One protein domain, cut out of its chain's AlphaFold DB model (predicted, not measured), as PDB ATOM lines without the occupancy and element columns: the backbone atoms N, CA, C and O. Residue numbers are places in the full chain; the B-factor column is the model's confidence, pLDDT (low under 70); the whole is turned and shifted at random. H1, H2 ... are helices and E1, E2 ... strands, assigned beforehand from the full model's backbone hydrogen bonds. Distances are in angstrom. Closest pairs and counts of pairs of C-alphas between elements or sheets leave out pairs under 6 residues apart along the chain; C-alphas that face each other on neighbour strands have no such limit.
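Overview. This is residues 279 to 462 of the 1046 residues of the protein "BMP/retinoic acid-inducible neural-specific protein 3" of Acipenser ruthenus (UniProt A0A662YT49). Two long helices, H1 and H4, run side by side in opposite ways as a long arm, and at one end of it the short helices H2, H3 and H5 gather, with the small hairpin E1 and E2 packed on H5. Beyond them, at the far end from the arm, lie two more small hairpins, E3 with E4 and E5 with E6, in a stretch with much loop. The printed part has 184 residues, with five named helices followed along the chain by six named strands in three antiparallel two-stranded sheets; the class is mostly helix. The whole is loose, with a radius of gyration of the C-alphas of 22.5 A and spans of 80 by 40 by 25 A.

Arrangement. H1, residues 279 to 303, touches H4, residues 334 to 365, closest at the C-alphas of Leu 288 and Ala 354, 6.4 A apart, at a shallow tilt of 13 degrees, opposite ways. H2, residues 306 to 314, touches H4 at a steep tilt of 49 degrees, with H4 residues 335 to 339 alone; the closest C-alphas, of Glu 307 and Ile 336, are 5.7 A apart. H3, residues 323 to 332, only just touches H4, and only at the corner, with 3 pairs of C-alphas within 8 A; the closest are those of Trp 330 and Ile 336, 6.9 A apart. H5, residues 382 to 394, touches H3 with residues 386 to 390 alone, closest at the C-alphas of Thr 323 and Leu 386, 6.0 A; at 73 degrees they are only just about perpendicular. Packing among the helices is mostly crossed, but only just, with 1 of 3 pairs at a shallow tilt. In each of the five helices, every O i to N i+4 pair is within hydrogen-bond range. The C-alphas of Ser 391 in H5 and Phe 404 in E1, residues 403 to 405, are their closest, 5.0 A apart. E1 forms an antiparallel hairpin with E2, residues 410 to 412, with N 403 and O 412 at 2.9 A. In the hairpin of E3, residues 426 to 428, and E4, residues 434 to 437, N 427 and O 436 are 2.9 A apart. In that of E5, residues 452 to 455, and E6, residues 458 to 461, N 453 and O 460 are 2.7 A apart. The closest C-alphas of E4 and E6 are those of Ser 436 and Ser 458, 4.6 A.

Along the chain. H1 begins at C-alpha 279 (109.260, 120.272, 87.453) and is 36.0 A long. H4, 46.0 A long, ends at C-alpha 365 (119.520, 125.112, 83.376). H5 is 18.5 A long, H3 14.4 A and H2 11.8 A. E6 ends at C-alpha 461 (143.178, 149.575, 149.216).

Size, cuts and confidence. The C-alphas of Arg 367 and Glu 462, 80.5 A apart, are the two farthest apart. The printed part has no cut. The links H4 to H5, E2 to E3 and E4 to E5 are long. Mean pLDDT of the printed part is 74.7; 66 residues are under 70, among them 369 to 377 and 414 to 462.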
ATOM      1  N   ARG A 279     109.568 120.839  86.127       69.19
ATOM      2  CA  ARG A 279     109.260 120.272  87.453       69.19
ATOM      3  C   ARG A 279     110.522 119.978  88.252       69.19
ATOM      4  O   ARG A 279     110.549 120.278  89.440       69.19
ATOM      5  N   ASP A 280     111.564 119.465  87.601       70.00
ATOM      6  CA  ASP A 280     112.846 119.199  88.255       70.00
ATOM      7  C   ASP A 280     113.526 120.502  88.696       70.00
ATOM      8  O   ASP A 280     114.042 120.576  89.808       70.00
ATOM      9  N   LEU A 281     113.492 121.551  87.865       73.19
ATOM     10  CA  LEU A 281     114.030 122.867  88.229       73.19
ATOM     11  C   LEU A 281     113.298 123.451  89.441       73.19
ATOM     12  O   LEU A 281     113.951 123.845  90.405       73.19
ATOM     13  N   LYS A 282     111.960 123.424  89.434       76.25
ATOM     14  CA  LYS A 282     111.148 123.897  90.560       76.25
ATOM     15  C   LYS A 282     111.394 123.081  91.831       76.25
ATOM     16  O   LYS A 282     111.591 123.654  92.893       76.25
ATOM     17  N   ALA A 283     111.490 121.756  91.722       74.81
ATOM     18  CA  ALA A 283     111.817 120.894  92.856       74.81
ATOM     19  C   ALA A 283     113.213 121.187  93.434       74.81
ATOM     20  O   ALA A 283     113.421 121.097  94.642       74.81
ATOM     21  N   MET A 284     114.187 121.544  92.592       76.69
ATOM     22  CA  MET A 284     115.524 121.936  93.045       76.69
ATOM     23  C   MET A 284     115.521 123.312  93.726       76.69
ATOM     24  O   MET A 284     116.227 123.479  94.720       76.69
ATOM     25  N   GLU A 285     114.720 124.268  93.249       79.19
ATOM     26  CA  GLU A 285     114.494 125.554  93.928       79.19
ATOM     27  C   GLU A 285     113.807 125.359  95.289       79.19
ATOM     28  O   GLU A 285     114.298 125.871  96.297       79.19
ATOM     29  N   ASP A 286     112.757 124.538  95.347       80.06
ATOM     30  CA  ASP A 286     112.058 124.178  96.588       80.06
ATOM     31  C   ASP A 286     113.009 123.473  97.574       80.06
ATOM     32  O   ASP A 286     113.030 123.772  98.767       80.06
ATOM     33  N   ASN A 287     113.897 122.603  97.082       82.75
ATOM     34  CA  ASN A 287     114.937 121.985  97.907       82.75
ATOM     35  C   ASN A 287     115.929 123.012  98.478       82.75
ATOM     36  O   ASN A 287     116.380 122.853  99.614       82.75
ATOM     37  N   LEU A 288     116.299 124.051  97.721       81.75
ATOM     38  CA  LEU A 288     117.162 125.125  98.228       81.75
ATOM     39  C   LEU A 288     116.442 125.966  99.294       81.75
ATOM     40  O   LEU A 288     117.071 126.341 100.287       81.75
ATOM     41  N   LEU A 289     115.134 126.197  99.139       83.81
ATOM     42  CA  LEU A 289     114.299 126.829 100.165       83.81
ATOM     43  C   LEU A 289     114.238 125.978 101.442       83.81
ATOM     44  O   LEU A 289     114.500 126.493 102.526       83.81
ATOM     45  N   HIS A 290     114.029 124.667 101.325       83.06
ATOM     46  CA  HIS A 290     114.033 123.767 102.480       83.06
ATOM     47  C   HIS A 290     115.390 123.689 103.184       83.06
ATOM     48  O   HIS A 290     115.448 123.614 104.410       83.06
ATOM     49  N   ILE A 291     116.505 123.735 102.446       84.38
ATOM     50  CA  ILE A 291     117.837 123.793 103.068       84.38
ATOM     51  C   ILE A 291     118.001 125.092 103.865       84.38
ATOM     52  O   ILE A 291     118.595 125.069 104.941       84.38
ATOM     53  N   ARG A 292     117.449 126.210 103.381       85.44
ATOM     54  CA  ARG A 292     117.434 127.476 104.122       85.44
ATOM     55  C   ARG A 292     116.597 127.389 105.398       85.44
ATOM     56  O   ARG A 292     117.062 127.845 106.437       85.44
ATOM     57  N   GLU A 293     115.407 126.807 105.336       85.62
ATOM     58  CA  GLU A 293     114.558 126.602 106.518       85.62
ATOM     59  C   GLU A 293     115.256 125.703 107.548       85.62
ATOM     60  O   GLU A 293     115.367 126.060 108.721       85.62
ATOM     61  N   ALA A 294     115.837 124.587 107.102       85.44
ATOM     62  CA  ALA A 294     116.616 123.697 107.958       85.44
ATOM     63  C   ALA A 294     117.834 124.407 108.573       85.44
ATOM     64  O   ALA A 294     118.137 124.208 109.747       85.44
ATOM     65  N   TRP A 295     118.507 125.276 107.811       86.62
ATOM     66  CA  TRP A 295     119.595 126.110 108.318       86.62
ATOM     67  C   TRP A 295     119.116 127.040 109.437       86.62
ATOM     68  O   TRP A 295     119.803 127.188 110.446       86.62
ATOM     69  N   THR A 296     117.943 127.664 109.293       85.38
ATOM     70  CA  THR A 296     117.375 128.522 110.345       85.38
ATOM     71  C   THR A 296     116.969 127.733 111.585       85.38
ATOM     72  O   THR A 296     117.311 128.154 112.684       85.38
ATOM     73  N   ILE A 297     116.345 126.562 111.419       88.12
ATOM     74  CA  ILE A 297     115.933 125.693 112.531       88.12
ATOM     75  C   ILE A 297     117.153 125.243 113.333       88.12
ATOM     76  O   ILE A 297     117.195 125.449 114.532       88.12
ATOM     77  N   ILE A 298     118.198 124.741 112.672       87.00
ATOM     78  CA  ILE A 298     119.413 124.265 113.351       87.00
ATOM     79  C   ILE A 298     120.121 125.383 114.142       87.00
ATOM     80  O   ILE A 298     120.678 125.128 115.208       87.00
ATOM     81  N   ASN A 299     120.107 126.624 113.642       88.38
ATOM     82  CA  ASN A 299     120.652 127.759 114.393       88.38
ATOM     83  C   ASN A 299     119.771 128.132 115.596       88.38
ATOM     84  O   ASN A 299     120.316 128.428 116.656       88.38
ATOM     85  N   ASN A 300     118.444 128.091 115.446       88.25
ATOM     86  CA  ASN A 300     117.513 128.346 116.545       88.25
ATOM     87  C   ASN A 300     117.584 127.237 117.609       88.25
ATOM     88  O   ASN A 300     117.642 127.542 118.790       88.25
ATOM     89  N   ASP A 301     117.701 125.968 117.214       89.12
ATOM     90  CA  ASP A 301     117.876 124.822 118.121       89.12
ATOM     91  C   ASP A 301     119.181 124.901 118.928       89.12
ATOM     92  O   ASP A 301     119.305 124.308 120.002       89.12
ATOM     93  N   PHE A 302     120.205 125.575 118.396       89.81
ATOM     94  CA  PHE A 302     121.428 125.866 119.141       89.81
ATOM     95  C   PHE A 302     121.206 127.005 120.138       89.81
ATOM     96  O   PHE A 302     121.593 126.889 121.297       89.81
ATOM     97  N   GLU A 303     120.545 128.077 119.710       86.75
ATOM     98  CA  GLU A 303     120.219 129.223 120.557       86.75
ATOM     99  C   GLU A 303     119.268 128.862 121.714       86.75
ATOM    100  O   GLU A 303     119.438 129.331 122.840       86.75
ATOM    101  N   GLU A 304     118.299 127.982 121.465       87.00
ATOM    102  CA  GLU A 304     117.347 127.516 122.470       87.00
ATOM    103  C   GLU A 304     117.877 126.379 123.347       87.00
ATOM    104  O   GLU A 304     117.230 126.056 124.348       87.00
ATOM    105  N   SER A 305     119.036 125.806 123.012       90.56
ATOM    106  CA  SER A 305     119.610 124.682 123.750       90.56
ATOM    107  C   SER A 305     119.897 125.027 125.210       90.56
ATOM    108  O   SER A 305     120.332 126.138 125.543       90.56
ATOM    109  N   ASP A 306     119.665 124.055 126.092       86.50
ATOM    110  CA  ASP A 306     119.914 124.220 127.520       86.50
ATOM    111  C   ASP A 306     121.402 124.449 127.789       86.50
ATOM    112  O   ASP A 306     121.737 125.264 128.640       86.50
ATOM    113  N   GLU A 307     122.305 123.837 127.018       89.19
ATOM    114  CA  GLU A 307     123.750 124.044 127.136       89.19
ATOM    115  C   GLU A 307     124.143 125.496 126.840       89.19
ATOM    116  O   GLU A 307     124.914 126.090 127.595       89.19
ATOM    117  N   PHE A 308     123.590 126.099 125.779       89.12
ATOM    118  CA  PHE A 308     123.856 127.502 125.448       89.12
ATOM    119  C   PHE A 308     123.268 128.444 126.504       89.12
ATOM    120  O   PHE A 308     123.960 129.340 126.993       89.12
ATOM    121  N   LYS A 309     122.022 128.213 126.933       88.12
ATOM    122  CA  LYS A 309     121.374 129.012 127.985       88.12
ATOM    123  C   LYS A 309     122.088 128.888 129.334       88.12
ATOM    124  O   LYS A 309     122.241 129.889 130.036       88.12
ATOM    125  N   LEU A 310     122.532 127.688 129.711       86.94
ATOM    126  CA  LEU A 310     123.293 127.432 130.937       86.94
ATOM    127  C   LEU A 310     124.676 128.073 130.877       86.94
ATOM    128  O   LEU A 310     125.087 128.678 131.866       86.94
ATOM    129  N   PHE A 311     125.356 128.009 129.728       90.50
ATOM    130  CA  PHE A 311     126.618 128.713 129.517       90.50
ATOM    131  C   PHE A 311     126.437 130.214 129.751       90.50
ATOM    132  O   PHE A 311     127.124 130.772 130.600       90.50
ATOM    133  N   VAL A 312     125.454 130.849 129.094       87.25
ATOM    134  CA  VAL A 312     125.171 132.286 129.264       87.25
ATOM    135  C   VAL A 312     124.825 132.634 130.717       87.25
ATOM    136  O   VAL A 312     125.308 133.640 131.227       87.25
ATOM    137  N   LYS A 313     124.053 131.794 131.420       85.31
ATOM    138  CA  LYS A 313     123.728 131.988 132.847       85.31
ATOM    139  C   LYS A 313     124.927 131.823 133.785       85.31
ATOM    140  O   LYS A 313     124.939 132.432 134.849       85.31
ATOM    141  N   ARG A 314     125.903 130.983 133.428       83.75
ATOM    142  CA  ARG A 314     127.122 130.738 134.218       83.75
ATOM    143  C   ARG A 314     128.157 131.855 134.043       83.75
ATOM    144  O   ARG A 314     129.077 131.953 134.854       83.75
ATOM    145  N   LEU A 315     128.021 132.691 133.010       83.38
ATOM    146  CA  LEU A 315     128.933 133.808 132.786       83.38
ATOM    147  C   LEU A 315     128.861 134.809 133.949       83.38
ATOM    148  O   LEU A 315     127.770 135.161 134.402       83.38
ATOM    149  N   PRO A 316     130.015 135.291 134.435       75.81
ATOM    150  CA  PRO A 316     130.049 136.251 135.522       75.81
ATOM    151  C   PRO A 316     129.421 137.576 135.086       75.81
ATOM    152  O   PRO A 316     129.851 138.209 134.127       75.81
ATOM    153  N   THR A 317     128.406 138.009 135.830       69.69
ATOM    154  CA  THR A 317     127.679 139.267 135.601       69.69
ATOM    155  C   THR A 317     128.216 140.427 136.432       69.69
ATOM    156  O   THR A 317     127.693 141.532 136.341       69.69
ATOM    157  N   PHE A 318     129.245 140.196 137.249       64.06
ATOM    158  CA  PHE A 318     129.808 141.197 138.154       64.06
ATOM    159  C   PHE A 318     130.913 142.053 137.516       64.06
ATOM    160  O   PHE A 318     131.283 143.068 138.100       64.06
ATOM    161  N   TYR A 319     131.404 141.685 136.322       68.62
ATOM    162  CA  TYR A 319     132.370 142.458 135.531       68.62
ATOM    163  C   TYR A 319     132.113 142.376 134.020       68.62
ATOM    164  O   TYR A 319     131.392 141.500 133.545       68.62
ATOM    165  N   ALA A 320     132.677 143.317 133.252       71.88
ATOM    166  CA  ALA A 320     132.556 143.326 131.795       71.88
ATOM    167  C   ALA A 320     133.453 142.259 131.140       71.88
ATOM    168  O   ALA A 320     134.650 142.179 131.415       71.88
ATOM    169  N   LEU A 321     132.873 141.464 130.241       76.81
ATOM    170  CA  LEU A 321     133.517 140.357 129.546       76.81
ATOM    171  C   LEU A 321     133.829 140.731 128.094       76.81
ATOM    172  O   LEU A 321     132.933 140.943 127.272       76.81
ATOM    173  N   ASN A 322     135.118 140.726 127.764       81.75
ATOM    174  CA  ASN A 322     135.588 140.853 126.386       81.75
ATOM    175  C   ASN A 322     135.355 139.543 125.610       81.75
ATOM    176  O   ASN A 322     135.301 138.457 126.199       81.75
ATOM    177  N   THR A 323     135.308 139.617 124.279       83.19
ATOM    178  CA  THR A 323     135.178 138.451 123.387       83.19
ATOM    179  C   THR A 323     136.233 137.378 123.666       83.19
ATOM    180  O   THR A 323     135.916 136.188 123.642       83.19
ATOM    181  N   SER A 324     137.468 137.773 123.993       84.88
ATOM    182  CA  SER A 324     138.561 136.860 124.361       84.88
ATOM    183  C   SER A 324     138.312 136.114 125.677       84.88
ATOM    184  O   SER A 324     138.582 134.915 125.762       84.88
ATOM    185  N   ALA A 325     137.748 136.784 126.686       83.25
ATOM    186  CA  ALA A 325     137.406 136.180 127.972       83.25
ATOM    187  C   ALA A 325     136.250 135.175 127.825       83.25
ATOM    188  O   ALA A 325     136.328 134.055 128.332       83.25
ATOM    189  N   ILE A 326     135.220 135.532 127.047       86.69
ATOM    190  CA  ILE A 326     134.112 134.621 126.714       86.69
ATOM    191  C   ILE A 326     134.643 133.422 125.925       86.69
ATOM    192  O   ILE A 326     134.273 132.289 126.217       86.69
ATOM    193  N   GLN A 327     135.559 133.639 124.975       87.38
ATOM    194  CA  GLN A 327     136.184 132.554 124.220       87.38
ATOM    195  C   GLN A 327     137.003 131.616 125.116       87.38
ATOM    196  O   GLN A 327     136.983 130.406 124.895       87.38
ATOM    197  N   HIS A 328     137.719 132.134 126.117       86.69
ATOM    198  CA  HIS A 328     138.449 131.300 127.072       86.69
ATOM    199  C   HIS A 328     137.492 130.421 127.890       86.69
ATOM    200  O   HIS A 328     137.703 129.215 127.988       86.69
ATOM    201  N   MET A 329     136.395 130.982 128.402       84.19
ATOM    202  CA  MET A 329     135.386 130.202 129.133       84.19
ATOM    203  C   MET A 329     134.644 129.206 128.233       84.19
ATOM    204  O   MET A 329     134.427 128.068 128.634       84.19
ATOM    205  N   TRP A 330     134.347 129.578 126.986       90.12
ATOM    206  CA  TRP A 330     133.826 128.658 125.966       90.12
ATOM    207  C   TRP A 330     134.804 127.507 125.695       90.12
ATOM    208  O   TRP A 330     134.406 126.376 125.422       90.12
ATOM    209  N   LYS A 331     136.114 127.775 125.769       87.25
ATOM    210  CA  LYS A 331     137.151 126.748 125.623       87.25
ATOM    211  C   LYS A 331     137.264 125.809 126.832       87.25
ATOM    212  O   LYS A 331     137.739 124.688 126.668       87.25
ATOM    213  N   MET A 332     136.837 126.246 128.011       86.44
ATOM    214  CA  MET A 332     136.860 125.431 129.227       86.44
ATOM    215  C   MET A 332     135.612 124.557 129.379       86.44
ATOM    216  O   MET A 332     135.694 123.476 129.955       86.44
ATOM    217  N   ASP A 333     134.468 124.984 128.842       88.00
ATOM    218  CA  ASP A 333     133.225 124.216 128.929       88.00
ATOM    219  C   ASP A 333     133.114 123.186 127.785       88.00
ATOM    220  O   ASP A 333     132.958 123.524 126.608       88.00
ATOM    221  N   SER A 334     133.203 121.898 128.124       86.50
ATOM    222  CA  SER A 334     133.130 120.799 127.154       86.50
ATOM    223  C   SER A 334     131.724 120.594 126.578       86.50
ATOM    224  O   SER A 334     131.598 120.136 125.437       86.50
ATOM    225  N   SER A 335     130.673 120.970 127.315       88.69
ATOM    226  CA  SER A 335     129.277 120.761 126.907       88.69
ATOM    227  C   SER A 335     128.910 121.646 125.713       88.69
ATOM    228  O   SER A 335     128.482 121.148 124.667       88.69
ATOM    229  N   ILE A 336     129.208 122.947 125.802       89.94
ATOM    230  CA  ILE A 336     128.956 123.903 124.721       89.94
ATOM    231  C   ILE A 336     129.855 123.649 123.509       89.94
ATOM    232  O   ILE A 336     129.421 123.811 122.369       89.94
ATOM    233  N   GLN A 337     131.089 123.177 123.718       89.00
ATOM    234  CA  GLN A 337     131.963 122.766 122.618       89.00
ATOM    235  C   GLN A 337     131.408 121.586 121.842       89.00
ATOM    236  O   GLN A 337     131.474 121.580 120.612       89.00
ATOM    237  N   HIS A 338     130.896 120.575 122.545       87.50
ATOM    238  CA  HIS A 338     130.310 119.418 121.892       87.50
ATOM    239  C   HIS A 338     129.074 119.829 121.084       87.50
ATOM    240  O   HIS A 338     128.974 119.496 119.900       87.50
ATOM    241  N   ARG A 339     128.203 120.661 121.672       90.12
ATOM    242  CA  ARG A 339     127.012 121.202 121.005       90.12
ATOM    243  C   ARG A 339     127.356 122.094 119.803       90.12
ATOM    244  O   ARG A 339     126.728 121.974 118.753       90.12
ATOM    245  N   TYR A 340     128.393 122.927 119.896       90.12
ATOM    246  CA  TYR A 340     128.859 123.766 118.785       90.12
ATOM    247  C   TYR A 340     129.502 122.950 117.653       90.12
ATOM    248  O   TYR A 340     129.239 123.214 116.483       90.12
ATOM    249  N   LYS A 341     130.277 121.903 117.968       89.19
ATOM    250  CA  LYS A 341     130.789 120.964 116.950       89.19
ATOM    251  C   LYS A 341     129.651 120.235 116.233       89.19
ATOM    252  O   LYS A 341     129.724 120.014 115.025       89.19
ATOM    253  N   GLN A 342     128.583 119.887 116.955       88.19
ATOM    254  CA  GLN A 342     127.380 119.314 116.354       88.19
ATOM    255  C   GLN A 342     126.730 120.303 115.373       88.19
ATOM    256  O   GLN A 342     126.440 119.914 114.239       88.19
ATOM    257  N   LEU A 343     126.594 121.578 115.760       89.38
ATOM    258  CA  LEU A 343     126.118 122.656 114.886       89.38
ATOM    259  C   LEU A 343     126.985 122.783 113.620       89.38
ATOM    260  O   LEU A 343     126.461 122.721 112.511       89.38
ATOM    261  N   GLU A 344     128.308 122.894 113.765       88.44
ATOM    262  CA  GLU A 344     129.260 123.030 112.652       88.44
ATOM    263  C   GLU A 344     129.188 121.837 111.679       88.44
ATOM    264  O   GLU A 344     129.137 122.000 110.454       88.44
ATOM    265  N   SER A 345     129.094 120.616 112.209       87.00
ATOM    266  CA  SER A 345     128.927 119.411 111.389       87.00
ATOM    267  C   SER A 345     127.592 119.401 110.625       87.00
ATOM    268  O   SER A 345     127.551 119.029 109.449       87.00
ATOM    269  N   GLY A 346     126.507 119.869 111.251       88.19
ATOM    270  CA  GLY A 346     125.189 119.974 110.627       88.19
ATOM    271  C   GLY A 346     125.149 121.035 109.526       88.19
ATOM    272  O   GLY A 346     124.690 120.762 108.412       88.19
ATOM    273  N   LEU A 347     125.691 122.222 109.802       87.38
ATOM    274  CA  LEU A 347     125.765 123.329 108.848       87.38
ATOM    275  C   LEU A 347     126.673 122.992 107.657       87.38
ATOM    276  O   LEU A 347     126.278 123.201 106.510       87.38
ATOM    277  N   SER A 348     127.840 122.385 107.887       85.56
ATOM    278  CA  SER A 348     128.739 121.967 106.800       85.56
ATOM    279  C   SER A 348     128.117 120.894 105.894       85.56
ATOM    280  O   SER A 348     128.306 120.923 104.674       85.56
ATOM    281  N   LEU A 349     127.309 119.980 106.447       87.31
ATOM    282  CA  LEU A 349     126.538 119.013 105.664       87.31
ATOM    283  C   LEU A 349     125.476 119.702 104.797       87.31
ATOM    284  O   LEU A 349     125.338 119.371 103.615       87.31
ATOM    285  N   LEU A 350     124.728 120.655 105.362       85.88
ATOM    286  CA  LEU A 350     123.731 121.431 104.620       85.88
ATOM    287  C   LEU A 350     124.371 122.278 103.518       85.88
ATOM    288  O   LEU A 350     123.835 122.330 102.414       85.88
ATOM    289  N   LEU A 351     125.540 122.868 103.773       85.25
ATOM    290  CA  LEU A 351     126.290 123.650 102.791       85.25
ATOM    291  C   LEU A 351     126.734 122.770 101.612       85.25
ATOM    292  O   LEU A 351     126.486 123.118 100.458       85.25
ATOM    293  N   LYS A 352     127.282 121.575 101.877       84.88
ATOM    294  CA  LYS A 352     127.625 120.598 100.823       84.88
ATOM    295  C   LYS A 352     126.399 120.169 100.008       84.88
ATOM    296  O   LYS A 352     126.475 120.073  98.779       84.88
ATOM    297  N   LYS A 353     125.253 119.943 100.663       85.50
ATOM    298  CA  LYS A 353     123.978 119.643  99.983       85.50
ATOM    299  C   LYS A 353     123.509 120.813  99.116       85.50
ATOM    300  O   LYS A 353     123.137 120.590  97.966       85.50
ATOM    301  N   ALA A 354     123.581 122.042  99.629       84.38
ATOM    302  CA  ALA A 354     123.236 123.250  98.886       84.38
ATOM    303  C   ALA A 354     124.129 123.408  97.652       84.38
ATOM    304  O   ALA A 354     123.611 123.525  96.552       84.38
ATOM    305  N   GLN A 355     125.453 123.304  97.798       83.31
ATOM    306  CA  GLN A 355     126.398 123.368  96.676       83.31
ATOM    307  C   GLN A 355     126.113 122.301  95.613       83.31
ATOM    308  O   GLN A 355     126.111 122.602  94.421       83.31
ATOM    309  N   THR A 356     125.816 121.068  96.028       83.06
ATOM    310  CA  THR A 356     125.466 119.985  95.096       83.06
ATOM    311  C   THR A 356     124.171 120.297  94.344       83.06
ATOM    312  O   THR A 356     124.106 120.123  93.125       83.06
ATOM    313  N   ASN A 357     123.155 120.813  95.044       81.94
ATOM    314  CA  ASN A 357     121.892 121.213  94.433       81.94
ATOM    315  C   ASN A 357     122.057 122.401  93.482       81.94
ATOM    316  O   ASN A 357     121.504 122.373  92.389       81.94
ATOM    317  N   ILE A 358     122.868 123.392  93.850       82.00
ATOM    318  CA  ILE A 358     123.202 124.548  93.012       82.00
ATOM    319  C   ILE A 358     123.920 124.091  91.738       82.00
ATOM    320  O   ILE A 358     123.489 124.435  90.640       82.00
ATOM    321  N   ASN A 359     124.952 123.251  91.856       80.44
ATOM    322  CA  ASN A 359     125.686 122.713  90.707       80.44
ATOM    323  C   ASN A 359     124.771 121.918  89.768       80.44
ATOM    324  O   ASN A 359     124.853 122.044  88.546       80.44
ATOM    325  N   ARG A 360     123.857 121.119  90.328       76.88
ATOM    326  CA  ARG A 360     122.881 120.357  89.545       76.88
ATOM    327  C   ARG A 360     121.841 121.260  88.888       76.88
ATOM    328  O   ARG A 360     121.494 121.041  87.733       76.88
ATOM    329  N   LEU A 361     121.378 122.289  89.584       79.62
ATOM    330  CA  LEU A 361     120.442 123.267  89.050       79.62
ATOM    331  C   LEU A 361     121.085 124.078  87.905       79.62
ATOM    332  O   LEU A 361     120.450 124.273  86.870       79.62
ATOM    333  N   PHE A 362     122.371 124.433  88.007       75.94
ATOM    334  CA  PHE A 362     123.142 125.004  86.895       75.94
ATOM    335  C   PHE A 362     123.315 124.018  85.729       75.94
ATOM    336  O   PHE A 362     123.152 124.395  84.571       75.94
ATOM    337  N   SER A 363     123.578 122.739  86.013       74.12
ATOM    338  CA  SER A 363     123.655 121.695  84.983       74.12
ATOM    339  C   SER A 363     122.339 121.530  84.218       74.12
ATOM    340  O   SER A 363     122.367 121.378  82.999       74.12
ATOM    341  N   LEU A 364     121.198 121.540  84.913       71.56
ATOM    342  CA  LEU A 364     119.870 121.387  84.310       71.56
ATOM    343  C   LEU A 364     119.430 122.646  83.551       71.56
ATOM    344  O   LEU A 364     118.724 122.546  82.551       71.56
ATOM    345  N   SER A 365     119.870 123.826  83.995       74.75
ATOM    346  CA  SER A 365     119.520 125.112  83.376       74.75
ATOM    347  C   SER A 365     120.469 125.562  82.257       74.75
ATOM    348  O   SER A 365     120.149 126.524  81.565       74.75
ATOM    349  N   LYS A 366     121.581 124.849  81.991       71.00
ATOM    350  CA  LYS A 366     122.611 125.207  80.983       71.00
ATOM    351  C   LYS A 366     122.049 125.569  79.597       71.00
ATOM    352  O   LYS A 366     122.644 126.369  78.881       71.00
ATOM    353  N   ARG A 367     120.931 124.955  79.195       70.75
ATOM    354  CA  ARG A 367     120.276 125.142  77.884       70.75
ATOM    355  C   ARG A 367     118.845 125.685  78.012       70.75
ATOM    356  O   ARG A 367     118.078 125.619  77.053       70.75
ATOM    357  N   CYS A 368     118.497 126.203  79.190       72.31
ATOM    358  CA  CYS A 368     117.205 126.805  79.489       72.31
ATOM    359  C   CYS A 368     117.252 128.323  79.420       72.31
ATOM    360  O   CYS A 368     118.259 128.944  79.739       72.31
ATOM    361  N   ARG A 369     116.127 128.930  79.030       65.25
ATOM    362  CA  ARG A 369     115.975 130.394  79.028       65.25
ATOM    363  C   ARG A 369     115.687 130.970  80.422       65.25
ATOM    364  O   ARG A 369     115.770 132.180  80.597       65.25
ATOM    365  N   MET A 370     115.354 130.123  81.398       64.75
ATOM    366  CA  MET A 370     115.003 130.529  82.760       64.75
ATOM    367  C   MET A 370     116.257 130.742  83.616       64.75
ATOM    368  O   MET A 370     117.091 129.844  83.729       64.75
ATOM    369  N   GLN A 371     116.380 131.923  84.228       60.81
ATOM    370  CA  GLN A 371     117.443 132.219  85.188       60.81
ATOM    371  C   GLN A 371     117.030 131.755  86.591       60.81
ATOM    372  O   GLN A 371     116.009 132.224  87.099       60.81
ATOM    373  N   PRO A 372     117.800 130.865  87.232       63.91
ATOM    374  CA  PRO A 372     117.468 130.381  88.563       63.91
ATOM    375  C   PRO A 372     117.752 131.434  89.638       63.91
ATOM    376  O   PRO A 372     118.795 132.093  89.626       63.91
ATOM    377  N   LYS A 373     116.846 131.566  90.611       63.44
ATOM    378  CA  LYS A 373     117.040 132.463  91.759       63.44
ATOM    379  C   LYS A 373     117.876 131.766  92.832       63.44
ATOM    380  O   LYS A 373     117.423 130.823  93.472       63.44
ATOM    381  N   LEU A 374     119.096 132.252  93.050       63.00
ATOM    382  CA  LEU A 374     120.030 131.712  94.038       63.00
ATOM    383  C   LEU A 374     120.148 132.654  95.231       63.00
ATOM    384  O   LEU A 374     120.631 133.777  95.100       63.00
ATOM    385  N   VAL A 375     119.744 132.180  96.409       62.59
ATOM    386  CA  VAL A 375     120.004 132.869  97.675       62.59
ATOM    387  C   VAL A 375     121.018 132.048  98.457       62.59
ATOM    388  O   VAL A 375     120.742 130.919  98.857       62.59
ATOM    389  N   MET A 376     122.207 132.613  98.653       61.38
ATOM    390  CA  MET A 376     123.285 131.961  99.391       61.38
ATOM    391  C   MET A 376     123.070 132.087 100.898       61.38
ATOM    392  O   MET A 376     122.744 133.158 101.410       61.38
ATOM    393  N   LEU A 377     123.299 130.986 101.611       68.50
ATOM    394  CA  LEU A 377     123.319 130.951 103.071       68.50
ATOM    395  C   LEU A 377     124.680 131.443 103.565       68.50
ATOM    396  O   LEU A 377     125.718 131.006 103.067       68.50
ATOM    397  N   ARG A 378     124.681 132.368 104.529       70.00
ATOM    398  CA  ARG A 378     125.911 132.901 105.127       70.00
ATOM    399  C   ARG A 378     126.225 132.158 106.420       70.00
ATOM    400  O   ARG A 378     125.389 132.088 107.320       70.00
ATOM    401  N   GLU A 379     127.442 131.637 106.507       70.31
ATOM    402  CA  GLU A 379     127.924 130.928 107.687       70.31
ATOM    403  C   GLU A 379     128.131 131.876 108.877       70.31
ATOM    404  O   GLU A 379     128.758 132.933 108.754       70.31
ATOM    405  N   ARG A 380     127.577 131.504 110.039       79.75
ATOM    406  CA  ARG A 380     127.765 132.221 111.305       79.75
ATOM    407  C   ARG A 380     129.031 131.695 111.981       79.75
ATOM    408  O   ARG A 380     129.018 130.632 112.594       79.75
ATOM    409  N   SER A 381     130.126 132.440 111.854       83.31
ATOM    410  CA  SER A 381     131.408 132.099 112.497       83.31
ATOM    411  C   SER A 381     131.324 132.112 114.032       83.31
ATOM    412  O   SER A 381     130.437 132.745 114.604       83.31
ATOM    413  N   LEU A 382     132.296 131.500 114.721       84.62
ATOM    414  CA  LEU A 382     132.405 131.572 116.188       84.62
ATOM    415  C   LEU A 382     132.389 133.024 116.699       84.62
ATOM    416  O   LEU A 382     131.752 133.318 117.704       84.62
ATOM    417  N   LYS A 383     133.023 133.953 115.967       86.69
ATOM    418  CA  LYS A 383     133.041 135.383 116.313       86.69
ATOM    419  C   LYS A 383     131.633 135.981 116.385       86.69
ATOM    420  O   LYS A 383     131.369 136.768 117.287       86.69
ATOM    421  N   TYR A 384     130.735 135.575 115.483       87.19
ATOM    422  CA  TYR A 384     129.333 136.000 115.513       87.19
ATOM    423  C   TYR A 384     128.657 135.556 116.815       87.19
ATOM    424  O   TYR A 384     128.036 136.371 117.488       87.19
ATOM    425  N   TRP A 385     128.826 134.292 117.208       88.06
ATOM    426  CA  TRP A 385     128.222 133.765 118.434       88.06
ATOM    427  C   TRP A 385     128.791 134.409 119.700       88.06
ATOM    428  O   TRP A 385     128.033 134.709 120.614       88.06
ATOM    429  N   LEU A 386     130.091 134.714 119.736       87.94
ATOM    430  CA  LEU A 386     130.693 135.457 120.850       87.94
ATOM    431  C   LEU A 386     130.111 136.876 120.962       87.94
ATOM    432  O   LEU A 386     129.717 137.287 122.053       87.94
ATOM    433  N   SER A 387     129.975 137.593 119.840       85.31
ATOM    434  CA  SER A 387     129.311 138.907 119.828       85.31
ATOM    435  C   SER A 387     127.817 138.819 120.159       85.31
ATOM    436  O   SER A 387     127.253 139.736 120.753       85.31
ATOM    437  N   TYR A 388     127.172 137.698 119.824       87.12
ATOM    438  CA  TYR A 388     125.778 137.434 120.162       87.12
ATOM    439  C   TYR A 388     125.597 137.231 121.669       87.12
ATOM    440  O   TYR A 388     124.704 137.823 122.262       87.12
ATOM    441  N   VAL A 389     126.501 136.492 122.321       87.62
ATOM    442  CA  VAL A 389     126.524 136.348 123.786       87.62
ATOM    443  C   VAL A 389     126.711 137.704 124.470       87.62
ATOM    444  O   VAL A 389     125.976 138.019 125.401       87.62
ATOM    445  N   GLN A 390     127.625 138.549 123.984       84.44
ATOM    446  CA  GLN A 390     127.775 139.916 124.506       84.44
ATOM    447  C   GLN A 390     126.510 140.753 124.324       84.44
ATOM    448  O   GLN A 390     126.131 141.510 125.211       84.44
ATOM    449  N   SER A 391     125.836 140.584 123.191       85.50
ATOM    450  CA  SER A 391     124.576 141.259 122.902       85.50
ATOM    451  C   SER A 391     123.448 140.794 123.831       85.50
ATOM    452  O   SER A 391     122.672 141.617 124.299       85.50
ATOM    453  N   ILE A 392     123.395 139.509 124.196       84.06
ATOM    454  CA  ILE A 392     122.449 139.000 125.205       84.06
ATOM    455  C   ILE A 392     122.750 139.575 126.597       84.06
ATOM    456  O   ILE A 392     121.826 139.874 127.350       84.06
ATOM    457  N   LEU A 393     124.030 139.730 126.948       79.06
ATOM    458  CA  LEU A 393     124.447 140.227 128.262       79.06
ATOM    459  C   LEU A 393     124.233 141.737 128.422       79.06
ATOM    460  O   LEU A 393     123.780 142.182 129.475       79.06
ATOM    461  N   TYR A 394     124.580 142.518 127.397       79.56
ATOM    462  CA  TYR A 394     124.661 143.977 127.486       79.56
ATOM    463  C   TYR A 394     123.620 144.707 126.652       79.56
ATOM    464  O   TYR A 394     123.417 145.888 126.892       79.56
ATOM    465  N   CYS A 395     122.960 144.050 125.697       80.06
ATOM    466  CA  CYS A 395     122.030 144.683 124.762       80.06
ATOM    467  C   CYS A 395     120.641 144.036 124.768       80.06
ATOM    468  O   CYS A 395     120.053 143.863 123.705       80.06
ATOM    469  N   ASN A 396     120.144 143.625 125.937       80.25
ATOM    470  CA  ASN A 396     118.872 142.913 126.077       80.25
ATOM    471  C   ASN A 396     117.941 143.569 127.113       80.25
ATOM    472  O   ASN A 396     117.304 142.891 127.920       80.25
ATOM    473  N   GLU A 397     117.874 144.901 127.126       70.06
ATOM    474  CA  GLU A 397     116.778 145.586 127.815       70.06
ATOM    475  C   GLU A 397     115.514 145.549 126.940       70.06
ATOM    476  O   GLU A 397     115.561 145.823 125.743       70.06
ATOM    477  N   ASN A 398     114.375 145.178 127.540       66.12
ATOM    478  CA  ASN A 398     113.053 145.067 126.899       66.12
ATOM    479  C   ASN A 398     112.849 143.899 125.903       66.12
ATOM    480  O   ASN A 398     112.005 144.002 125.013       66.12
ATOM    481  N   ASN A 399     113.563 142.771 126.057       66.44
ATOM    482  CA  ASN A 399     113.478 141.585 125.174       66.44
ATOM    483  C   ASN A 399     113.829 141.860 123.697       66.44
ATOM    484  O   ASN A 399     113.465 141.082 122.811       66.44
ATOM    485  N   GLN A 400     114.534 142.955 123.411       66.69
ATOM    486  CA  GLN A 400     115.049 143.255 122.081       66.69
ATOM    487  C   GLN A 400     116.570 143.202 122.112       66.69
ATOM    488  O   GLN A 400     117.213 144.048 122.727       66.69
ATOM    489  N   ILE A 401     117.136 142.206 121.431       73.38
ATOM    490  CA  ILE A 401     118.585 142.020 121.361       73.38
ATOM    491  C   ILE A 401     119.160 143.013 120.343       73.38
ATOM    492  O   ILE A 401     118.934 142.894 119.136       73.38
ATOM    493  N   GLY A 402     119.890 144.010 120.840       79.25
ATOM    494  CA  GLY A 402     120.711 144.916 120.037       79.25
ATOM    495  C   GLY A 402     122.056 144.296 119.659       79.25
ATOM    496  O   GLY A 402     122.355 143.165 120.012       79.25
ATOM    497  N   THR A 403     122.896 145.034 118.941       79.62
ATOM    498  CA  THR A 403     124.271 144.611 118.617       79.62
ATOM    499  C   THR A 403     125.263 145.346 119.512       79.62
ATOM    500  O   THR A 403     125.300 146.572 119.502       79.62
ATOM    501  N   PHE A 404     126.060 144.616 120.296       80.38
ATOM    502  CA  PHE A 404     127.069 145.222 121.169       80.38
ATOM    503  C   PHE A 404     128.349 145.574 120.398       80.38
ATOM    504  O   PHE A 404     128.933 144.713 119.738       80.38
ATOM    505  N   SER A 405     128.811 146.820 120.520       78.69
ATOM    506  CA  SER A 405     130.119 147.264 120.029       78.69
ATOM    507  C   SER A 405     131.112 147.354 121.188       78.69
ATOM    508  O   SER A 405     130.921 148.144 122.112       78.69
ATOM    509  N   GLU A 406     132.194 146.569 121.135       72.44
ATOM    510  CA  GLU A 406     133.257 146.603 122.152       72.44
ATOM    511  C   GLU A 406     134.026 147.936 122.151       72.44
ATOM    512  O   GLU A 406     134.414 148.411 123.217       72.44
ATOM    513  N   GLU A 407     134.221 148.551 120.976       72.88
ATOM    514  CA  GLU A 407     135.010 149.785 120.812       72.88
ATOM    515  C   GLU A 407     134.336 150.989 121.473       72.88
ATOM    516  O   GLU A 407     134.984 151.789 122.143       72.88
ATOM    517  N   THR A 408     133.018 151.099 121.310       69.19
ATOM    518  CA  THR A 408     132.220 152.207 121.848       69.19
ATOM    519  C   THR A 408     131.503 151.845 123.150       69.19
ATOM    520  O   THR A 408     130.873 152.713 123.749       69.19
ATOM    521  N   ARG A 409     131.594 150.578 123.593       70.88
ATOM    522  CA  ARG A 409     130.848 149.994 124.729       70.88
ATOM    523  C   ARG A 409     129.358 150.340 124.701       70.88
ATOM    524  O   ARG A 409     128.750 150.592 125.739       70.88
ATOM    525  N   SER A 410     128.783 150.358 123.505       72.88
ATOM    526  CA  SER A 410     127.407 150.783 123.265       72.88
ATOM    527  C   SER A 410     126.661 149.772 122.403       72.88
ATOM    528  O   SER A 410     127.239 149.132 121.523       72.88
ATOM    529  N   CYS A 411     125.360 149.665 122.627       79.56
ATOM    530  CA  CYS A 411     124.448 148.829 121.868       79.56
ATOM    531  C   CYS A 411     123.832 149.612 120.706       79.56
ATOM    532  O   CYS A 411     123.250 150.677 120.907       79.56
ATOM    533  N   SER A 412     123.906 149.066 119.494       78.69
ATOM    534  CA  SER A 412     123.088 149.511 118.366       78.69
ATOM    535  C   SER A 412     121.756 148.766 118.371       78.69
ATOM    536  O   SER A 412     121.713 147.547 118.183       78.69
ATOM    537  N   CYS A 413     120.665 149.495 118.603       76.88
ATOM    538  CA  CYS A 413     119.315 148.941 118.662       76.88
ATOM    539  C   CYS A 413     118.638 149.003 117.282       76.88
ATOM    540  O   CYS A 413     118.827 149.984 116.563       76.88
ATOM    541  N   PRO A 414     117.832 147.997 116.900       69.31
ATOM    542  CA  PRO A 414     117.150 147.973 115.605       69.31
ATOM    543  C   PRO A 414     115.992 148.985 115.468       69.31
ATOM    544  O   PRO A 414     115.529 149.200 114.351       69.31
ATOM    545  N   TYR A 415     115.532 149.615 116.561       62.12
ATOM    546  CA  TYR A 415     114.442 150.604 116.564       62.12
ATOM    547  C   TYR A 415     114.832 151.905 117.300       62.12
ATOM    548  O   TYR A 415     115.620 151.880 118.243       62.12
ATOM    549  N   GLU A 416     114.262 153.041 116.875       53.34
ATOM    550  CA  GLU A 416     114.629 154.421 117.270       53.34
ATOM    551  C   GLU A 416     114.159 154.896 118.676       53.34
ATOM    552  O   GLU A 416     114.251 156.086 118.969       53.34
ATOM    553  N   GLN A 417     113.682 154.034 119.589       46.38
ATOM    554  CA  GLN A 417     113.293 154.431 120.967       46.38
ATOM    555  C   GLN A 417     113.586 153.361 122.042       46.38
ATOM    556  O   GLN A 417     113.691 152.182 121.716       46.38
ATOM    557  N   PRO A 418     113.627 153.774 123.329       56.19
ATOM    558  CA  PRO A 418     114.845 154.094 124.060       56.19
ATOM    559  C   PRO A 418     115.648 152.839 124.457       56.19
ATOM    560  O   PRO A 418     115.109 151.851 124.943       56.19
ATOM    561  N   THR A 419     116.959 152.936 124.228       65.50
ATOM    562  CA  THR A 419     118.053 152.149 124.822       65.50
ATOM    563  C   THR A 419     117.769 150.665 125.093       65.50
ATOM    564  O   THR A 419     117.431 150.276 126.200       65.50
ATOM    565  N   CYS A 420     118.096 149.800 124.128       68.62
ATOM    566  CA  CYS A 420     118.359 148.369 124.363       68.62
ATOM    567  C   CYS A 420     119.623 148.122 125.218       68.62
ATOM    568  O   CYS A 420     120.039 146.978 125.386       68.62
ATOM    569  N   GLN A 421     120.260 149.189 125.714       69.62
ATOM    570  CA  GLN A 421     121.514 149.183 126.451       69.62
ATOM    571  C   GLN A 421     121.286 148.723 127.891       69.62
ATOM    572  O   GLN A 421     120.889 149.501 128.744       69.62
ATOM    573  N   GLY A 422     121.640 147.478 128.175       65.81
ATOM    574  CA  GLY A 422     121.748 146.969 129.532       65.81
ATOM    575  C   GLY A 422     122.929 147.570 130.302       65.81
ATOM    576  O   GLY A 422     123.928 148.037 129.741       65.81
ATOM    577  N   LEU A 423     122.810 147.522 131.630       62.50
ATOM    578  CA  LEU A 423     123.804 148.019 132.581       62.50
ATOM    579  C   LEU A 423     125.128 147.243 132.484       62.50
ATOM    580  O   LEU A 423     125.174 146.042 132.748       62.50
ATOM    581  N   ILE A 424     126.222 147.949 132.187       64.25
ATOM    582  CA  ILE A 424     127.583 147.393 132.221       64.25
ATOM    583  C   ILE A 424     128.119 147.515 133.667       64.25
ATOM    584  O   ILE A 424     128.264 148.637 134.156       64.25
ATOM    585  N   PRO A 425     128.410 146.404 134.376       57.97
ATOM    586  CA  PRO A 425     128.635 146.413 135.828       57.97
ATOM    587  C   PRO A 425     129.908 147.147 136.262       57.97
ATOM    588  O   PRO A 425     129.884 147.894 137.245       57.97
ATOM    589  N   CYS A 426     131.025 146.935 135.554       63.62
ATOM    590  CA  CYS A 426     132.311 147.504 135.948       63.62
ATOM    591  C   CYS A 426     133.362 147.548 134.835       63.62
ATOM    592  O   CYS A 426     133.308 146.789 133.865       63.62
ATOM    593  N   THR A 427     134.354 148.422 135.015       60.56
ATOM    594  CA  THR A 427     135.570 148.493 134.197       60.56
ATOM    595  C   THR A 427     136.707 147.753 134.903       60.56
ATOM    596  O   THR A 427     136.968 147.988 136.083       60.56
ATOM    597  N   VAL A 428     137.352 146.816 134.205       56.16
ATOM    598  CA  VAL A 428     138.462 146.007 134.732       56.16
ATOM    599  C   VAL A 428     139.779 146.735 134.443       56.16
ATOM    600  O   VAL A 428     140.008 147.144 133.304       56.16
ATOM    601  N   GLY A 429     140.593 146.957 135.480       58.94
ATOM    602  CA  GLY A 429     141.966 147.472 135.365       58.94
ATOM    603  C   GLY A 429     142.976 146.335 135.163       58.94
ATOM    604  O   GLY A 429     142.622 145.290 134.625       58.94
ATOM    605  N   ASP A 430     144.212 146.488 135.642       48.16
ATOM    606  CA  ASP A 430     145.238 145.429 135.606       48.16
ATOM    607  C   ASP A 430     144.981 144.336 136.675       48.16
ATOM    608  O   ASP A 430     145.732 144.188 137.636       48.16
ATOM    609  N   GLY A 431     143.876 143.586 136.558       54.09
ATOM    610  CA  GLY A 431     143.510 142.509 137.490       54.09
ATOM    611  C   GLY A 431     142.269 141.704 137.079       54.09
ATOM    612  O   GLY A 431     141.692 141.930 136.020       54.09
ATOM    613  N   THR A 432     141.857 140.741 137.914       54.25
ATOM    614  CA  THR A 432     140.678 139.874 137.679       54.25
ATOM    615  C   THR A 432     139.368 140.440 138.234       54.25
ATOM    616  O   THR A 432     138.304 139.898 137.936       54.25
ATOM    617  N   TYR A 433     139.425 141.513 139.030       56.06
ATOM    618  CA  TYR A 433     138.261 142.173 139.623       56.06
ATOM    619  C   TYR A 433     138.141 143.644 139.185       56.06
ATOM    620  O   TYR A 433     139.042 144.232 138.583       56.06
ATOM    621  N   CYS A 434     136.978 144.231 139.462       59.88
ATOM    622  CA  CYS A 434     136.583 145.566 139.019       59.88
ATOM    623  C   CYS A 434     137.487 146.679 139.575       59.88
ATOM    624  O   CYS A 434     137.845 146.651 140.746       59.88
ATOM    625  N   ALA A 435     137.818 147.683 138.753       59.03
ATOM    626  CA  ALA A 435     138.537 148.896 139.165       59.03
ATOM    627  C   ALA A 435     137.576 150.063 139.476       59.03
ATOM    628  O   ALA A 435     137.778 150.817 140.430       59.03
ATOM    629  N   SER A 436     136.502 150.191 138.691       61.84
ATOM    630  CA  SER A 436     135.454 151.205 138.856       61.84
ATOM    631  C   SER A 436     134.091 150.632 138.458       61.84
ATOM    632  O   SER A 436     133.979 149.923 137.453       61.84
ATOM    633  N   CYS A 437     133.061 150.939 139.248       62.78
ATOM    634  CA  CYS A 437     131.687 150.470 139.062       62.78
ATOM    635  C   CYS A 437     130.776 151.589 138.535       62.78
ATOM    636  O   CYS A 437     131.012 152.768 138.807       62.78
ATOM    637  N   SER A 438     129.711 151.218 137.815       58.16
ATOM    638  CA  SER A 438     128.718 152.175 137.301       58.16
ATOM    639  C   SER A 438     128.007 152.947 138.427       58.16
ATOM    640  O   SER A 438     127.691 152.389 139.482       58.16
ATOM    641  N   TYR A 439     127.734 154.238 138.195       57.22
ATOM    642  CA  TYR A 439     127.141 155.148 139.183       57.22
ATOM    643  C   TYR A 439     125.686 154.787 139.534       57.22
ATOM    644  O   TYR A 439     125.252 155.030 140.660       57.22
ATOM    645  N   GLU A 440     124.956 154.168 138.599       53.84
ATOM    646  CA  GLU A 440     123.501 153.960 138.682       53.84
ATOM    647  C   GLU A 440     123.076 152.676 139.419       53.84
ATOM    648  O   GLU A 440     121.932 152.585 139.851       53.84
ATOM    649  N   ASN A 441     123.968 151.692 139.625       54.94
ATOM    650  CA  ASN A 441     123.638 150.454 140.354       54.94
ATOM    651  C   ASN A 441     124.866 149.818 141.040       54.94
ATOM    652  O   ASN A 441     125.480 148.873 140.540       54.94
ATOM    653  N   ARG A 442     125.215 150.322 142.232       55.25
ATOM    654  CA  ARG A 442     126.414 149.910 142.994       55.25
ATOM    655  C   ARG A 442     126.384 148.462 143.513       55.25
ATOM    656  O   ARG A 442     127.437 147.918 143.810       55.25
ATOM    657  N   THR A 443     125.213 147.828 143.607       55.62
ATOM    658  CA  THR A 443     125.021 146.484 144.196       55.62
ATOM    659  C   THR A 443     125.294 145.317 143.240       55.62
ATOM    660  O   THR A 443     125.399 144.182 143.694       55.62
ATOM    661  N   ARG A 444     125.405 145.564 141.926       54.59
ATOM    662  CA  ARG A 444     125.715 144.529 140.916       54.59
ATOM    663  C   ARG A 444     127.210 144.372 140.629       54.59
ATOM    664  O   ARG A 444     127.605 143.407 139.982       54.59
ATOM    665  N   CYS A 445     128.024 145.322 141.078       59.16
ATOM    666  CA  CYS A 445     129.471 145.250 140.959       59.16
ATOM    667  C   CYS A 445     130.019 144.316 142.047       59.16
ATOM    668  O   CYS A 445     129.648 144.452 143.212       59.16
ATOM    669  N   GLY A 446     130.854 143.351 141.663       58.12
ATOM    670  CA  GLY A 446     131.471 142.410 142.602       58.12
ATOM    671  C   GLY A 446     132.515 143.070 143.507       58.12
ATOM    672  O   GLY A 446     132.775 144.269 143.413       58.12
ATOM    673  N   SER A 447     133.135 142.269 144.377       56.94
ATOM    674  CA  SER A 447     134.260 142.706 145.208       56.94
ATOM    675  C   SER A 447     135.412 143.250 144.355       56.94
ATOM    676  O   SER A 447     135.617 142.825 143.217       56.94
ATOM    677  N   CYS A 448     136.178 144.182 144.915       61.03
ATOM    678  CA  CYS A 448     137.434 144.645 144.333       61.03
ATOM    679  C   CYS A 448     138.516 143.548 144.428       61.03
ATOM    680  O   CYS A 448     138.291 142.494 145.028       61.03
ATOM    681  N   ASN A 449     139.690 143.778 143.827       57.16
ATOM    682  CA  ASN A 449     140.829 142.862 143.964       57.16
ATOM    683  C   ASN A 449     141.161 142.625 145.460       57.16
ATOM    684  O   ASN A 449     140.936 143.532 146.262       57.16
ATOM    685  N   PRO A 450     141.716 141.455 145.843       54.62
ATOM    686  CA  PRO A 450     142.116 141.173 147.224       54.62
ATOM    687  C   PRO A 450     142.979 142.306 147.795       54.62
ATOM    688  O   PRO A 450     143.949 142.719 147.153       54.62
ATOM    689  N   GLY A 451     142.610 142.828 148.969       53.59
ATOM    690  CA  GLY A 451     143.256 143.995 149.570       53.59
ATOM    691  C   GLY A 451     142.747 145.344 149.052       53.59
ATOM    692  O   GLY A 451     143.437 146.342 149.235       53.59
ATOM    693  N   TYR A 452     141.578 145.399 148.399       60.16
ATOM    694  CA  TYR A 452     140.868 146.625 148.014       60.16
ATOM    695  C   TYR A 452     139.379 146.542 148.419       60.16
ATOM    696  O   TYR A 452     138.736 145.513 148.241       60.16
ATOM    697  N   MET A 453     138.796 147.639 148.907       61.81
ATOM    698  CA  MET A 453     137.381 147.807 149.251       61.81
ATOM    699  C   MET A 453     136.677 148.834 148.343       61.81
ATOM    700  O   MET A 453     137.273 149.812 147.878       61.81
ATOM    701  N   LEU A 454     135.380 148.629 148.097       60.62
ATOM    702  CA  LEU A 454     134.568 149.492 147.239       60.62
ATOM    703  C   LEU A 454     134.117 150.750 148.002       60.62
ATOM    704  O   LEU A 454     133.219 150.684 148.839       60.62
ATOM    705  N   SER A 455     134.687 151.917 147.684       59.09
ATOM    706  CA  SER A 455     134.289 153.201 148.277       59.09
ATOM    707  C   SER A 455     133.804 154.165 147.194       59.09
ATOM    708  O   SER A 455     134.525 154.486 146.252       59.09
ATOM    709  N   GLN A 456     132.540 154.598 147.292       59.19
ATOM    710  CA  GLN A 456     131.896 155.543 146.360       59.19
ATOM    711  C   GLN A 456     132.026 155.181 144.859       59.19
ATOM    712  O   GLN A 456     132.107 156.063 144.008       59.19
ATOM    713  N   GLY A 457     132.013 153.888 144.513       59.75
ATOM    714  CA  GLY A 457     132.076 153.419 143.117       59.75
ATOM    715  C   GLY A 457     133.491 153.242 142.548       59.75
ATOM    716  O   GLY A 457     133.626 152.937 141.365       59.75
ATOM    717  N   SER A 458     134.535 153.392 143.372       58.69
ATOM    718  CA  SER A 458     135.934 153.101 143.018       58.69
ATOM    719  C   SER A 458     136.573 152.148 144.032       58.69
ATOM    720  O   SER A 458     136.334 152.261 145.236       58.69
ATOM    721  N   CYS A 459     137.399 151.220 143.555       61.78
ATOM    722  CA  CYS A 459     138.129 150.283 144.408       61.78
ATOM    723  C   CYS A 459     139.379 150.944 145.012       61.78
ATOM    724  O   CYS A 459     140.244 151.416 144.277       61.78
ATOM    725  N   ARG A 460     139.473 150.996 146.348       60.41
ATOM    726  CA  ARG A 460     140.609 151.564 147.110       60.41
ATOM    727  C   ARG A 460     141.250 150.499 147.997       60.41
ATOM    728  O   ARG A 460     140.512 149.612 148.384       60.41
ATOM    729  N   PRO A 461     142.545 150.571 148.353       56.31
ATOM    730  CA  PRO A 461     143.178 149.575 149.216       56.31
ATOM    731  C   PRO A 461     142.408 149.387 150.531       56.31
ATOM    732  O   PRO A 461     142.002 150.367 151.154       56.31
ATOM    733  N   GLU A 462     142.180 148.137 150.918       47.84
ATOM    734  CA  GLU A 462     141.553 147.723 152.169       47.84
ATOM    735  C   GLU A 462     142.557 148.005 153.288       47.84
ATOM    736  O   GLU A 462     143.583 147.337 153.416       47.84
TER     737      GLU A 462